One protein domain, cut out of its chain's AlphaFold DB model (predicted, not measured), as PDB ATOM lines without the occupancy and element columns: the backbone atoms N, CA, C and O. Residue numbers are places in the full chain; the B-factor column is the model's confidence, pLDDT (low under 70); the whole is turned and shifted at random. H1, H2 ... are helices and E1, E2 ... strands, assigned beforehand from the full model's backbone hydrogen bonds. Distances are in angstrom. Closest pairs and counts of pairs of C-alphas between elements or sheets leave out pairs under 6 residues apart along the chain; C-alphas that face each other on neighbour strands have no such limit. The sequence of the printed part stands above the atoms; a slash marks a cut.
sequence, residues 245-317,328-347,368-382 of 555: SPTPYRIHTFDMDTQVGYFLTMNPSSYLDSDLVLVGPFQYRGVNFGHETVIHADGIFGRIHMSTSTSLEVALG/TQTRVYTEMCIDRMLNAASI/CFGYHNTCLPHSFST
ATOM      1  N   SER A 245     150.541  96.087 110.624       70.12
ATOM      2  CA  SER A 245     149.528  96.427 111.626       70.12
ATOM      3  C   SER A 245     148.435  95.346 111.658       70.12
ATOM      4  O   SER A 245     147.844  95.064 110.612       70.12
ATOM      5  N   PRO A 246     148.101  94.781 112.835       78.75
ATOM      6  CA  PRO A 246     147.013  93.813 112.985       78.75
ATOM      7  C   PRO A 246     145.619  94.460 112.919       78.75
ATOM      8  O   PRO A 246     144.613  93.752 112.869       78.75
ATOM      9  N   THR A 247     145.541  95.795 112.945       81.44
ATOM     10  CA  THR A 247     144.306  96.561 112.737       81.44
ATOM     11  C   THR A 247     144.313  97.222 111.360       81.44
ATOM     12  O   THR A 247     145.302  97.901 111.051       81.44
ATOM     13  N   PRO A 248     143.224  97.106 110.575       80.25
ATOM     14  CA  PRO A 248     143.133  97.773 109.287       80.25
ATOM     15  C   PRO A 248     143.242  99.297 109.405       80.25
ATOM     16  O   PRO A 248     142.678  99.895 110.326       80.25
ATOM     17  N   TYR A 249     143.949  99.929 108.469       85.50
ATOM     18  CA  TYR A 249     144.090 101.389 108.394       85.50
ATOM     19  C   TYR A 249     143.665 101.924 107.028       85.50
ATOM     20  O   TYR A 249     143.694 101.216 106.027       85.50
ATOM     21  N   ARG A 250     143.277 103.199 106.965       90.44
ATOM     22  CA  ARG A 250     142.826 103.838 105.724       90.44
ATOM     23  C   ARG A 250     143.997 104.075 104.757       90.44
ATOM     24  O   ARG A 250     144.899 104.834 105.091       90.44
ATOM     25  N   ILE A 251     143.944 103.496 103.553       86.25
ATOM     26  CA  ILE A 251     144.864 103.817 102.444       86.25
ATOM     27  C   ILE A 251     144.433 105.125 101.769       86.25
ATOM     28  O   ILE A 251     145.242 106.024 101.566       86.25
ATOM     29  N   HIS A 252     143.159 105.219 101.382       87.00
ATOM     30  CA  HIS A 252     142.660 106.271 100.495       87.00
ATOM     31  C   HIS A 252     141.243 106.687 100.894       87.00
ATOM     32  O   HIS A 252     140.414 105.821 101.155       87.00
ATOM     33  N   THR A 253     140.963 107.992 100.928       91.81
ATOM     34  CA  THR A 253     139.594 108.533 101.038       91.81
ATOM     35  C   THR A 253     139.173 108.979  99.644       91.81
ATOM     36  O   THR A 253     139.959 109.664  98.991       91.81
ATOM     37  N   PHE A 254     137.976 108.605  99.197       89.75
ATOM     38  CA  PHE A 254     137.482 108.992  97.876       89.75
ATOM     39  C   PHE A 254     136.844 110.389  97.913       89.75
ATOM     40  O   PHE A 254     136.175 110.748  98.887       89.75
ATOM     41  N   ASP A 255     137.034 111.160  96.841       89.06
ATOM     42  CA  ASP A 255     136.322 112.421  96.622       89.06
ATOM     43  C   ASP A 255     134.837 112.152  96.300       89.06
ATOM     44  O   ASP A 255     134.462 111.054  95.871       89.06
ATOM     45  N   MET A 256     133.985 113.163  96.492       88.06
ATOM     46  CA  MET A 256     132.552 113.087  96.182       88.06
ATOM     47  C   MET A 256     132.311 112.673  94.722       88.06
ATOM     48  O   MET A 256     132.999 113.143  93.819       88.06
ATOM     49  N   ASP A 257     131.331 111.795  94.509       89.25
ATOM     50  CA  ASP A 257     130.911 111.274  93.203       89.25
ATOM     51  C   ASP A 257     132.004 110.517  92.417       89.25
ATOM     52  O   ASP A 257     131.871 110.295  91.209       89.25
ATOM     53  N   THR A 258     133.079 110.060  93.080       88.62
ATOM     54  CA  THR A 258     134.138 109.278  92.416       88.62
ATOM     55  C   THR A 258     133.573 107.956  91.888       88.62
ATOM     56  O   THR A 258     133.203 107.075  92.664       88.62
ATOM     57  N   GLN A 259     133.526 107.784  90.565       87.06
ATOM     58  CA  GLN A 259     133.015 106.561  89.939       87.06
ATOM     59  C   GLN A 259     134.097 105.478  89.834       87.06
ATOM     60  O   GLN A 259     135.138 105.656  89.200       87.06
ATOM     61  N   VAL A 260     133.821 104.314  90.419       82.06
ATOM     62  CA  VAL A 260     134.663 103.113  90.391       82.06
ATOM     63  C   VAL A 260     134.060 102.128  89.382       82.06
ATOM     64  O   VAL A 260     133.378 101.157  89.713       82.06
ATOM     65  N   GLY A 261     134.284 102.422  88.099       83.56
ATOM     66  CA  GLY A 261     133.634 101.730  86.984       83.56
ATOM     67  C   GLY A 261     132.162 102.131  86.811       83.56
ATOM     68  O   GLY A 261     131.726 103.166  87.295       83.56
ATOM     69  N   TYR A 262     131.383 101.307  86.103       75.06
ATOM     70  CA  TYR A 262     130.030 101.668  85.640       75.06
ATOM     71  C   TYR A 262     128.910 101.625  86.691       75.06
ATOM     72  O   TYR A 262     127.794 102.041  86.394       75.06
ATOM     73  N   PHE A 263     129.152 101.039  87.866       86.94
ATOM     74  CA  PHE A 263     128.076 100.697  88.806       86.94
ATOM     75  C   PHE A 263     128.303 101.159  90.241       86.94
ATOM     76  O   PHE A 263     127.372 101.012  91.024       86.94
ATOM     77  N   LEU A 264     129.486 101.660  90.598       90.62
ATOM     78  CA  LEU A 264     129.825 102.057  91.963       90.62
ATOM     79  C   LEU A 264     130.222 103.537  91.976       90.62
ATOM     80  O   LEU A 264     131.234 103.897  91.381       90.62
ATOM     81  N   THR A 265     129.444 104.366  92.662       92.88
ATOM     82  CA  THR A 265     129.739 105.787  92.897       92.88
ATOM     83  C   THR A 265     130.075 105.968  94.371       92.88
ATOM     84  O   THR A 265     129.330 105.515  95.241       92.88
ATOM     85  N   MET A 266     131.204 106.598  94.668       94.12
ATOM     86  CA  MET A 266     131.691 106.779  96.033       94.12
ATOM     87  C   MET A 266     131.141 108.076  96.631       94.12
ATOM     88  O   MET A 266     131.296 109.148  96.047       94.12
ATOM     89  N   ASN A 267     130.519 107.984  97.808       94.50
ATOM     90  CA  ASN A 267     129.979 109.148  98.511       94.50
ATOM     91  C   ASN A 267     131.029 109.692  99.508       94.50
ATOM     92  O   ASN A 267     131.946 108.958  99.898       94.50
ATOM     93  N   PRO A 268     130.920 110.954  99.968       94.06
ATOM     94  CA  PRO A 268     131.890 111.544 100.887       94.06
ATOM     95  C   PRO A 268     132.113 110.710 102.154       94.06
ATOM     96  O   PRO A 268     131.181 110.147 102.726       94.06
ATOM     97  N   SER A 269     133.354 110.696 102.643       94.69
ATOM     98  CA  SER A 269     133.839 109.878 103.775       94.69
ATOM     99  C   SER A 269     134.043 108.385 103.501       94.69
ATOM    100  O   SER A 269     134.544 107.699 104.394       94.69
ATOM    101  N   SER A 270     133.711 107.877 102.310       95.50
ATOM    102  CA  SER A 270     134.066 106.506 101.921       95.50
ATOM    103  C   SER A 270     135.566 106.344 101.711       95.50
ATOM    104  O   SER A 270     136.288 107.296 101.389       95.50
ATOM    105  N   TYR A 271     136.063 105.130 101.938       94.94
ATOM    106  CA  TYR A 271     137.498 104.880 101.927       94.94
ATOM    107  C   TYR A 271     137.872 103.436 101.605       94.94
ATOM    108  O   TYR A 271     137.092 102.516 101.819       94.94
ATOM    109  N   LEU A 272     139.095 103.247 101.113       92.06
ATOM    110  CA  LEU A 272     139.743 101.945 100.963       92.06
ATOM    111  C   LEU A 272     140.706 101.735 102.138       92.06
ATOM    112  O   LEU A 272     141.480 102.645 102.461       92.06
ATOM    113  N   ASP A 273     140.668 100.566 102.774       91.31
ATOM    114  CA  ASP A 273     141.582 100.195 103.860       91.31
ATOM    115  C   ASP A 273     142.737  99.269 103.422       91.31
ATOM    116  O   ASP A 273     142.851  98.878 102.258       91.31
ATOM    117  N   SER A 274     143.639  98.972 104.361       82.88
ATOM    118  CA  SER A 274     144.837  98.137 104.180       82.88
ATOM    119  C   SER A 274     144.546  96.710 103.726       82.88
ATOM    120  O   SER A 274     145.404  96.078 103.109       82.88
ATOM    121  N   ASP A 275     143.343  96.217 104.011       81.25
ATOM    122  CA  ASP A 275     142.889  94.863 103.709       81.25
ATOM    123  C   ASP A 275     142.174  94.838 102.336       81.25
ATOM    124  O   ASP A 275     141.623  93.817 101.918       81.25
ATOM    125  N   LEU A 276     142.232  95.965 101.607       81.19
ATOM    126  CA  LEU A 276     141.516  96.273 100.368       81.19
ATOM    127  C   LEU A 276     139.987  96.187 100.517       81.19
ATOM    128  O   LEU A 276     139.276  95.921  99.547       81.19
ATOM    129  N   VAL A 277     139.476  96.447 101.723       88.00
ATOM    130  CA  VAL A 277     138.043  96.574 101.981       88.00
ATOM    131  C   VAL A 277     137.616  98.016 101.702       88.00
ATOM    132  O   VAL A 277     138.195  98.981 102.206       88.00
ATOM    133  N   LEU A 278     136.601  98.161 100.856       93.56
ATOM    134  CA  LEU A 278     136.008  99.436 100.475       93.56
ATOM    135  C   LEU A 278     134.831  99.721 101.414       93.56
ATOM    136  O   LEU A 278     133.819  99.022 101.388       93.56
ATOM    137  N   VAL A 279     134.983 100.732 102.264       95.56
ATOM    138  CA  VAL A 279     134.052 101.095 103.341       95.56
ATOM    139  C   VAL A 279     133.174 102.275 102.919       95.56
ATOM    140  O   VAL A 279     133.649 103.230 102.300       95.56
ATOM    141  N   GLY A 280     131.886 102.199 103.260       95.94
ATOM    142  CA  GLY A 280     130.856 103.159 102.876       95.94
ATOM    143  C   GLY A 280     131.015 104.593 103.411       95.94
ATOM    144  O   GLY A 280     131.811 104.859 104.318       95.94
ATOM    145  N   PRO A 281     130.227 105.539 102.867       97.00
ATOM    146  CA  PRO A 281     129.018 105.298 102.085       97.00
ATOM    147  C   PRO A 281     129.276 105.280 100.572       97.00
ATOM    148  O   PRO A 281     130.145 105.978 100.060       97.00
ATOM    149  N   PHE A 282     128.490 104.514  99.827       95.69
ATOM    150  CA  PHE A 282     128.585 104.458  98.367       95.69
ATOM    151  C   PHE A 282     127.231 104.112  97.751       95.69
ATOM    152  O   PHE A 282     126.354 103.559  98.412       95.69
ATOM    153  N   GLN A 283     127.066 104.409  96.470       95.44
ATOM    154  CA  GLN A 283     125.925 103.987  95.674       95.44
ATOM    155  C   GLN A 283     126.352 102.841  94.751       95.44
ATOM    156  O   GLN A 283     127.255 103.020  93.936       95.44
ATOM    157  N   TYR A 284     125.705 101.674  94.836       93.75
ATOM    158  CA  TYR A 284     125.911 100.574  93.889       93.75
ATOM    159  C   TYR A 284     124.631 100.292  93.091       93.75
ATOM    160  O   TYR A 284     123.583  99.996  93.661       93.75
ATOM    161  N   ARG A 285     124.709 100.396  91.757       91.00
ATOM    162  CA  ARG A 285     123.570 100.280  90.817       91.00
ATOM    163  C   ARG A 285     122.368 101.169  91.185       91.00
ATOM    164  O   ARG A 285     121.223 100.746  91.081       91.00
ATOM    165  N   GLY A 286     122.629 102.397  91.631       91.56
ATOM    166  CA  GLY A 286     121.597 103.350  92.059       91.56
ATOM    167  C   GLY A 286     121.134 103.187  93.516       91.56
ATOM    168  O   GLY A 286     120.647 104.151  94.104       91.56
ATOM    169  N   VAL A 287     121.347 102.022  94.135       93.06
ATOM    170  CA  VAL A 287     121.019 101.773  95.548       93.06
ATOM    171  C   VAL A 287     122.094 102.382  96.446       93.06
ATOM    172  O   VAL A 287     123.281 102.182  96.207       93.06
ATOM    173  N   ASN A 288     121.687 103.113  97.485       94.88
ATOM    174  CA  ASN A 288     122.596 103.732  98.451       94.88
ATOM    175  C   ASN A 288     122.919 102.790  99.620       94.88
ATOM    176  O   ASN A 288     122.031 102.175 100.208       94.88
ATOM    177  N   PHE A 289     124.196 102.737  99.992       94.94
ATOM    178  CA  PHE A 289     124.747 101.934 101.079       94.94
ATOM    179  C   PHE A 289     125.448 102.857 102.086       94.94
ATOM    180  O   PHE A 289     126.139 103.807 101.710       94.94
ATOM    181  N   GLY A 290     125.233 102.610 103.380       95.88
ATOM    182  CA  GLY A 290     125.681 103.494 104.461       95.88
ATOM    183  C   GLY A 290     127.125 103.254 104.909       95.88
ATOM    184  O   GLY A 290     127.791 102.335 104.444       95.88
ATOM    185  N   HIS A 291     127.588 104.044 105.883       95.69
ATOM    186  CA  HIS A 291     128.919 103.910 106.502       95.69
ATOM    187  C   HIS A 291     129.201 102.530 107.126       95.69
ATOM    188  O   HIS A 291     130.357 102.158 107.300       95.69
ATOM    189  N   GLU A 292     128.156 101.776 107.480       95.12
ATOM    190  CA  GLU A 292     128.276 100.410 108.004       95.12
ATOM    191  C   GLU A 292     128.545  99.360 106.912       95.12
ATOM    192  O   GLU A 292     128.926  98.237 107.237       95.12
ATOM    193  N   THR A 293     128.318  99.673 105.632       95.44
ATOM    194  CA  THR A 293     128.502  98.715 104.534       95.44
ATOM    195  C   THR A 293     129.958  98.667 104.082       95.44
ATOM    196  O   THR A 293     130.625  99.695 103.958       95.44
ATOM    197  N   VAL A 294     130.426  97.459 103.782       95.69
ATOM    198  CA  VAL A 294     131.735  97.183 103.196       95.69
ATOM    199  C   VAL A 294     131.616  96.332 101.930       95.69
ATOM    200  O   VAL A 294     130.707  95.507 101.820       95.69
ATOM    201  N   ILE A 295     132.546  96.511 100.990       93.06
ATOM    202  CA  ILE A 295     132.793  95.593  99.870       93.06
ATOM    203  C   ILE A 295     134.212  95.041 100.023       93.06
ATOM    204  O   ILE A 295     135.178  95.801 100.054       93.06
ATOM    205  N   HIS A 296     134.344  93.722 100.115       87.69
ATOM    206  CA  HIS A 296     135.631  93.034 100.167       87.69
ATOM    207  C   HIS A 296     136.279  92.960  98.777       87.69
ATOM    208  O   HIS A 296     135.599  92.988  97.750       87.69
ATOM    209  N   ALA A 297     137.607  92.816  98.730       76.00
ATOM    210  CA  ALA A 297     138.389  92.771  97.487       76.00
ATOM    211  C   ALA A 297     138.062  91.591  96.545       76.00
ATOM    212  O   ALA A 297     138.519  91.572  95.399       76.00
ATOM    213  N   ASP A 298     137.291  90.607  97.018       75.94
ATOM    214  CA  ASP A 298     136.739  89.495  96.240       75.94
ATOM    215  C   ASP A 298     135.362  89.803  95.610       75.94
ATOM    216  O   ASP A 298     134.964  89.129  94.659       75.94
ATOM    217  N   GLY A 299     134.683  90.859  96.070       81.19
ATOM    218  CA  GLY A 299     133.361  91.301  95.626       81.19
ATOM    219  C   GLY A 299     132.224  91.041  96.622       81.19
ATOM    220  O   GLY A 299     131.077  91.358  96.300       81.19
ATOM    221  N   ILE A 300     132.499  90.481  97.805       85.31
ATOM    222  CA  ILE A 300     131.473  90.216  98.825       85.31
ATOM    223  C   ILE A 300     131.050  91.510  99.522       85.31
ATOM    224  O   ILE A 300     131.882  92.305  99.956       85.31
ATOM    225  N   PHE A 301     129.738  91.700  99.649       92.00
ATOM    226  CA  PHE A 301     129.139  92.792 100.411       92.00
ATOM    227  C   PHE A 301     128.932  92.342 101.858       92.00
ATOM    228  O   PHE A 301     128.479  91.225 102.106       92.00
ATOM    229  N   GLY A 302     129.209  93.223 102.813       93.69
ATOM    230  CA  GLY A 302     128.960  92.978 104.230       93.69
ATOM    231  C   GLY A 302     128.504  94.232 104.968       93.69
ATOM    232  O   GLY A 302     128.601  95.345 104.448       93.69
ATOM    233  N   ARG A 303     128.008  94.062 106.197       93.88
ATOM    234  CA  ARG A 303     127.621  95.166 107.089       93.88
ATOM    235  C   ARG A 303     128.202  94.982 108.485       93.88
ATOM    236  O   ARG A 303     127.937  93.978 109.148       93.88
ATOM    237  N   ILE A 304     128.950  95.986 108.936       91.94
ATOM    238  CA  ILE A 304     129.494  96.109 110.289       91.94
ATOM    239  C   ILE A 304     128.497  96.920 111.119       91.94
ATOM    240  O   ILE A 304     128.443  98.140 110.994       91.94
ATOM    241  N   HIS A 305     127.723  96.253 111.971       90.19
ATOM    242  CA  HIS A 305     126.697  96.880 112.805       90.19
ATOM    243  C   HIS A 305     127.010  96.711 114.298       90.19
ATOM    244  O   HIS A 305     127.722  95.786 114.706       90.19
ATOM    245  N   MET A 306     126.513  97.626 115.133       88.62
ATOM    246  CA  MET A 306     126.686  97.534 116.588       88.62
ATOM    247  C   MET A 306     125.586  96.648 117.182       88.62
ATOM    248  O   MET A 306     124.427  97.053 117.249       88.62
ATOM    249  N   SER A 307     125.947  95.458 117.659       85.50
ATOM    250  CA  SER A 307     125.064  94.657 118.507       85.50
ATOM    251  C   SER A 307     125.260  95.045 119.971       85.50
ATOM    252  O   SER A 307     126.353  95.431 120.392       85.50
ATOM    253  N   THR A 308     124.204  94.945 120.779       86.75
ATOM    254  CA  THR A 308     124.315  95.113 122.233       86.75
ATOM    255  C   THR A 308     123.786  93.868 122.920       86.75
ATOM    256  O   THR A 308     122.574  93.716 123.088       86.75
ATOM    257  N   SER A 309     124.686  92.972 123.311       78.81
ATOM    258  CA  SER A 309     124.322  91.779 124.064       78.81
ATOM    259  C   SER A 309     124.001  92.146 125.513       78.81
ATOM    260  O   SER A 309     124.872  92.479 126.315       78.81
ATOM    261  N   THR A 310     122.724  92.037 125.879       72.81
ATOM    262  CA  THR A 310     122.347  91.846 127.282       72.81
ATOM    263  C   THR A 310     122.917  90.499 127.734       72.81
ATOM    264  O   THR A 310     122.770  89.510 127.014       72.81
ATOM    265  N   SER A 311     123.581  90.440 128.896       67.19
ATOM    266  CA  SER A 311     124.110  89.170 129.418       67.19
ATOM    267  C   SER A 311     122.993  88.129 129.523       67.19
ATOM    268  O   SER A 311     121.902  88.435 130.012       67.19
ATOM    269  N   LEU A 312     123.275  86.892 129.107       64.12
ATOM    270  CA  LEU A 312     122.311  85.794 129.164       64.12
ATOM    271  C   LEU A 312     121.807  85.562 130.599       64.12
ATOM    272  O   LEU A 312     120.652  85.208 130.792       64.12
ATOM    273  N   GLU A 313     122.627  85.837 131.615       65.31
ATOM    274  CA  GLU A 313     122.243  85.714 133.027       65.31
ATOM    275  C   GLU A 313     121.166  86.727 133.451       65.31
ATOM    276  O   GLU A 313     120.306  86.407 134.271       65.31
ATOM    277  N   VAL A 314     121.180  87.922 132.846       66.31
ATOM    278  CA  VAL A 314     120.154  88.960 133.031       66.31
ATOM    279  C   VAL A 314     118.877  88.568 132.285       66.31
ATOM    280  O   VAL A 314     117.786  88.693 132.832       66.31
ATOM    281  N   ALA A 315     119.004  88.037 131.064       67.81
ATOM    282  CA  ALA A 315     117.867  87.543 130.282       67.81
ATOM    283  C   ALA A 315     117.183  86.315 130.922       67.81
ATOM    284  O   ALA A 315     115.972  86.156 130.804       67.81
ATOM    285  N   LEU A 316     117.941  85.474 131.633       79.00
ATOM    286  CA  LEU A 316     117.448  84.307 132.376       79.00
ATOM    287  C   LEU A 316     116.946  84.639 133.795       79.00
ATOM    288  O   LEU A 316     116.664  83.725 134.570       79.00
ATOM    289  N   GLY A 317     116.839  85.921 134.163       73.81
ATOM    290  CA  GLY A 317     116.167  86.353 135.393       73.81
ATOM    291  C   GLY A 317     116.815  85.878 136.699       73.81
ATOM    292  O   GLY A 317     116.131  85.788 137.721       73.81
ATOM    293  N   THR A 328     127.577  95.909 127.354       87.31
ATOM    294  CA  THR A 328     128.642  95.758 126.357       87.31
ATOM    295  C   THR A 328     128.078  95.959 124.949       87.31
ATOM    296  O   THR A 328     127.060  95.370 124.582       87.31
ATOM    297  N   GLN A 329     128.745  96.792 124.151       89.00
ATOM    298  CA  GLN A 329     128.505  96.896 122.712       89.00
ATOM    299  C   GLN A 329     129.564  96.072 121.979       89.00
ATOM    300  O   GLN A 329     130.751  96.172 122.292       89.00
ATOM    301  N   THR A 330     129.153  95.265 121.005       88.50
ATOM    302  CA  THR A 330     130.047  94.449 120.177       88.50
ATOM    303  C   THR A 330     129.845  94.785 118.705       88.50
ATOM    304  O   THR A 330     128.725  94.987 118.236       88.50
ATOM    305  N   ARG A 331     130.946  94.857 117.948       86.12
ATOM    306  CA  ARG A 331     130.879  94.997 116.490       86.12
ATOM    307  C   ARG A 331     130.594  93.630 115.886       86.12
ATOM    308  O   ARG A 331     131.367  92.702 116.110       86.12
ATOM    309  N   VAL A 332     129.512  93.519 115.125       89.38
ATOM    310  CA  VAL A 332     129.130  92.293 114.419       89.38
ATOM    311  C   VAL A 332     129.212  92.547 112.920       89.38
ATOM    312  O   VAL A 332     128.757  93.578 112.427       89.38
ATOM    313  N   TYR A 333     129.822  91.608 112.206       91.75
ATOM    314  CA  TYR A 333     129.911  91.595 110.752       91.75
ATOM    315  C   TYR A 333     128.949  90.539 110.198       91.75
ATOM    316  O   TYR A 333     128.993  89.387 110.633       91.75
ATOM    317  N   THR A 334     128.113  90.932 109.238       90.69
ATOM    318  CA  THR A 334     127.192  90.040 108.514       90.69
ATOM    319  C   THR A 334     127.450  90.155 107.015       90.69
ATOM    320  O   THR A 334     127.416  91.262 106.476       90.69
ATOM    321  N   GLU A 335     127.681  89.027 106.339       90.88
ATOM    322  CA  GLU A 335     127.746  88.958 104.870       90.88
ATOM    323  C   GLU A 335     126.344  89.145 104.270       90.88
ATOM    324  O   GLU A 335     125.357  88.614 104.783       90.88
ATOM    325  N   MET A 336     126.237  89.913 103.185       86.75
ATOM    326  CA  MET A 336     124.961  90.308 102.591       86.75
ATOM    327  C   MET A 336     124.837  89.822 101.145       86.75
ATOM    328  O   MET A 336     125.667  90.113 100.286       86.75
ATOM    329  N   CYS A 337     123.744  89.117 100.846       85.31
ATOM    330  CA  CYS A 337     123.420  88.715  99.479       85.31
ATOM    331  C   CYS A 337     123.021  89.943  98.643       85.31
ATOM    332  O   CYS A 337     121.949  90.521  98.844       85.31
ATOM    333  N   ILE A 338     123.875  90.319  97.688       83.12
ATOM    334  CA  ILE A 338     123.720  91.531  96.872       83.12
ATOM    335  C   ILE A 338     122.380  91.583  96.120       83.12
ATOM    336  O   ILE A 338     121.724  92.621  96.121       83.12
ATOM    337  N   ASP A 339     121.915  90.462  95.562       76.12
ATOM    338  CA  ASP A 339     120.639  90.410  94.839       76.12
ATOM    339  C   ASP A 339     119.446  90.618  95.784       76.12
ATOM    340  O   ASP A 339     118.487  91.304  95.431       76.12
ATOM    341  N   ARG A 340     119.517  90.107  97.025       75.88
ATOM    342  CA  ARG A 340     118.508  90.409  98.057       75.88
ATOM    343  C   ARG A 340     118.525  91.885  98.445       75.88
ATOM    344  O   ARG A 340     117.450  92.444  98.626       75.88
ATOM    345  N   MET A 341     119.696  92.522  98.542       77.38
ATOM    346  CA  MET A 341     119.794  93.956  98.851       77.38
ATOM    347  C   MET A 341     119.236  94.838  97.733       77.38
ATOM    348  O   MET A 341     118.447  95.736  98.012       77.38
ATOM    349  N   LEU A 342     119.614  94.574  96.478       79.56
ATOM    350  CA  LEU A 342     119.126  95.326  95.319       79.56
ATOM    351  C   LEU A 342     117.608  95.179  95.160       79.56
ATOM    352  O   LEU A 342     116.917  96.169  94.934       79.56
ATOM    353  N   ASN A 343     117.077  93.967  95.352       76.94
ATOM    354  CA  ASN A 343     115.635  93.735  95.314       76.94
ATOM    355  C   ASN A 343     114.915  94.396  96.505       76.94
ATOM    356  O   ASN A 343     113.902  95.056  96.298       76.94
ATOM    357  N   ALA A 344     115.439  94.294  97.733       72.50
ATOM    358  CA  ALA A 344     114.843  94.942  98.907       72.50
ATOM    359  C   ALA A 344     114.811  96.476  98.783       72.50
ATOM    360  O   ALA A 344     113.790  97.088  99.082       72.50
ATOM    361  N   ALA A 345     115.882  97.093  98.276       60.78
ATOM    362  CA  ALA A 345     115.951  98.536  98.045       60.78
ATOM    363  C   ALA A 345     115.043  99.027  96.898       60.78
ATOM    364  O   ALA A 345     114.802 100.226  96.788       60.78
ATOM    365  N   SER A 346     114.527  98.125  96.053       57.50
ATOM    366  CA  SER A 346     113.516  98.462  95.037       57.50
ATOM    367  C   SER A 346     112.088  98.557  95.597       57.50
ATOM    368  O   SER A 346     111.185  99.021  94.901       57.50
ATOM    369  N   ILE A 347     111.870  98.151  96.855       50.56
ATOM    370  CA  ILE A 347     110.576  98.237  97.544       50.56
ATOM    371  C   ILE A 347     110.497  99.572  98.292       50.56
ATOM    372  O   ILE A 347     110.842  99.669  99.470       50.56
ATOM    373  N   CYS A 368     122.204  85.097 104.974       37.28
ATOM    374  CA  CYS A 368     122.457  84.077 103.967       37.28
ATOM    375  C   CYS A 368     123.516  83.099 104.488       37.28
ATOM    376  O   CYS A 368     124.706  83.281 104.259       37.28
ATOM    377  N   PHE A 369     123.075  82.040 105.172       40.25
ATOM    378  CA  PHE A 369     123.948  80.954 105.632       40.25
ATOM    379  C   PHE A 369     124.628  80.220 104.457       40.25
ATOM    380  O   PHE A 369     124.069  79.287 103.880       40.25
ATOM    381  N   GLY A 370     125.857  80.622 104.129       35.81
ATOM    382  CA  GLY A 370     126.725  79.984 103.138       35.81
ATOM    383  C   GLY A 370     128.094  80.672 103.054       35.81
ATOM    384  O   GLY A 370     128.228  81.816 103.456       35.81
ATOM    385  N   TYR A 371     129.095  79.969 102.516       34.88
ATOM    386  CA  TYR A 371     130.411  80.515 102.119       34.88
ATOM    387  C   TYR A 371     131.412  80.965 103.208       34.88
ATOM    388  O   TYR A 371     132.234  81.848 102.977       34.88
ATOM    389  N   HIS A 372     131.509  80.236 104.327       35.56
ATOM    390  CA  HIS A 372     132.686  80.310 105.215       35.56
ATOM    391  C   HIS A 372     133.985  79.799 104.542       35.56
ATOM    392  O   HIS A 372     134.384  78.654 104.754       35.56
ATOM    393  N   ASN A 373     134.652  80.638 103.740       33.31
ATOM    394  CA  ASN A 373     136.074  80.513 103.357       33.31
ATOM    395  C   ASN A 373     136.633  81.820 102.741       33.31
ATOM    396  O   ASN A 373     137.462  81.809 101.830       33.31
ATOM    397  N   THR A 374     136.145  82.958 103.231       37.53
ATOM    398  CA  THR A 374     136.400  84.315 102.725       37.53
ATOM    399  C   THR A 374     137.411  85.055 103.611       37.53
ATOM    400  O   THR A 374     137.706  84.640 104.738       37.53
ATOM    401  N   CYS A 375     138.012  86.132 103.096       37.88
ATOM    402  CA  CYS A 375     139.069  86.866 103.803       37.88
ATOM    403  C   CYS A 375     138.483  87.831 104.848       37.88
ATOM    404  O   CYS A 375     138.448  89.043 104.639       37.88
ATOM    405  N   LEU A 376     138.036  87.284 105.985       41.31
ATOM    406  CA  LEU A 376     137.681  88.077 107.166       41.31
ATOM    407  C   LEU A 376     138.893  88.920 107.622       41.31
ATOM    408  O   LEU A 376     139.986  88.350 107.744       41.31
ATOM    409  N   PRO A 377     138.726  90.224 107.931       44.25
ATOM    410  CA  PRO A 377     139.817  91.069 108.412       44.25
ATOM    411  C   PRO A 377     140.420  90.496 109.695       44.25
ATOM    412  O   PRO A 377     139.712  89.901 110.516       44.25
ATOM    413  N   HIS A 378     141.730  90.672 109.886       40.44
ATOM    414  CA  HIS A 378     142.485  89.929 110.905       40.44
ATOM    415  C   HIS A 378     141.897  90.072 112.325       40.44
ATOM    416  O   HIS A 378     141.814  89.091 113.070       40.44
ATOM    417  N   SER A 379     141.380  91.258 112.649       44.03
ATOM    418  CA  SER A 379     140.726  91.615 113.916       44.03
ATOM    419  C   SER A 379     139.420  90.866 114.239       44.03
ATOM    420  O   SER A 379     139.014  90.860 115.399       44.03
ATOM    421  N   PHE A 380     138.775  90.211 113.267       48.16
ATOM    422  CA  PHE A 380     137.551  89.411 113.464       48.16
ATOM    423  C   PHE A 380     137.795  87.890 113.387       48.16
ATOM    424  O   PHE A 380     136.878  87.091 113.583       48.16
ATOM    425  N   SER A 381     139.032  87.470 113.104       40.56
ATOM    426  CA  SER A 381     139.358  86.096 112.692       40.56
ATOM    427  C   SER A 381     139.168  85.005 113.760       40.56
ATOM    428  O   SER A 381     139.062  83.829 113.407       40.56
ATOM    429  N   THR A 382     139.096  85.367 115.045       35.06
ATOM    430  CA  THR A 382     139.063  84.435 116.189       35.06
ATOM    431  C   THR A 382     137.667  83.963 116.609       35.06
ATOM    432  O   THR A 382     137.571  83.016 117.385       35.06
TER     433      THR A 382
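What this domain is: This is residues 245 to 317, 328 to 347 and 368 to 382 of the 555 residues of the protein "MYND-type domain-containing protein" of Synchytrium microbalum (UniProt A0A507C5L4). A long two-stranded ribbon, E7 and E8, reaches away from a small body of short strands and loops. The body holds the little sheet E2 E4 E5, with H2 grazing it, the separate strand pair E1 and E3, and E6, which pairs with the near end of E7; at the ribbon's far end residues 312 to 317, with H1, stick out. You have 108 printed residues, with two named helices and eight named strands in the order E1 E2 E3 E4 E5 E6 E7 H1 E8 H2; the sheets E6 - E7 - E8, E2 - E4 - E5 and E1 - E3 are antiparallel. The class is mixed, with 47 residues in named elements, under half of those printed. The whole is only just loose, close to compact, with a radius of gyration of the C-alphas of 15.7 A and spans of 53 by 41 by 27 A.

How they stand to each other: Begin with inner strand E7, residues 301 to 308, antiparallel at 154 degrees to E8, residues 329 to 336; look for N 305 and O 332, 2.9 A apart. E6, residues 293 to 295, forms a hairpin with E7, with N 294 and O 302 at 2.9 A. Residues 278 to 279 pair antiparallel with 294 to 295 of E6 and with 271 to 272 of E3, residues 271 to 273. E3 is antiparallel to E1, residues 250 to 253, with N 251 and O 272 at 2.8 A. In the other sheet E4, residues 282 to 284, is the inner strand: N 265 of E2, residues 264 to 266, is 2.9 A from O 283, and N 284 is 2.8 A from O 287 of E5, residues 287 to 289, its hairpin partner. H2, residues 338 to 345, only grazes this sheet; its closest C-alpha pair with E5 is Ala 345 and Val 287, 6.5 A. H1, residues 312 to 315, is on neither three-stranded sheet and is too short for an O i to N i+4 pair; in H2 every such pair is within hydrogen-bond range.

Where its parts are: Find C-alpha 250, where E1 begins, at (142.826, 103.838, 105.724). E7 runs 22.5 A from C-alpha 301 at (129.139, 92.792, 100.411) to C-alpha 308 at (124.315, 95.113, 122.233), and E8 measures 21.5 A. H2 runs 10.5 A, ending with C-alpha 345 at (115.951, 98.536, 98.045).

The domain as a whole: The farthest C-alphas, Tyr 262 and Gly 317, are 53.9 A apart. Residues 318 to 327 and 348 to 367 are not printed; the C-alpha gaps are 18.0 A and 19.6 A. Of the links printed whole, none is long. Confidence is under 70 at residues 311 to 315, 345 to 347 and 368 to 382, the last a stretch with no named element.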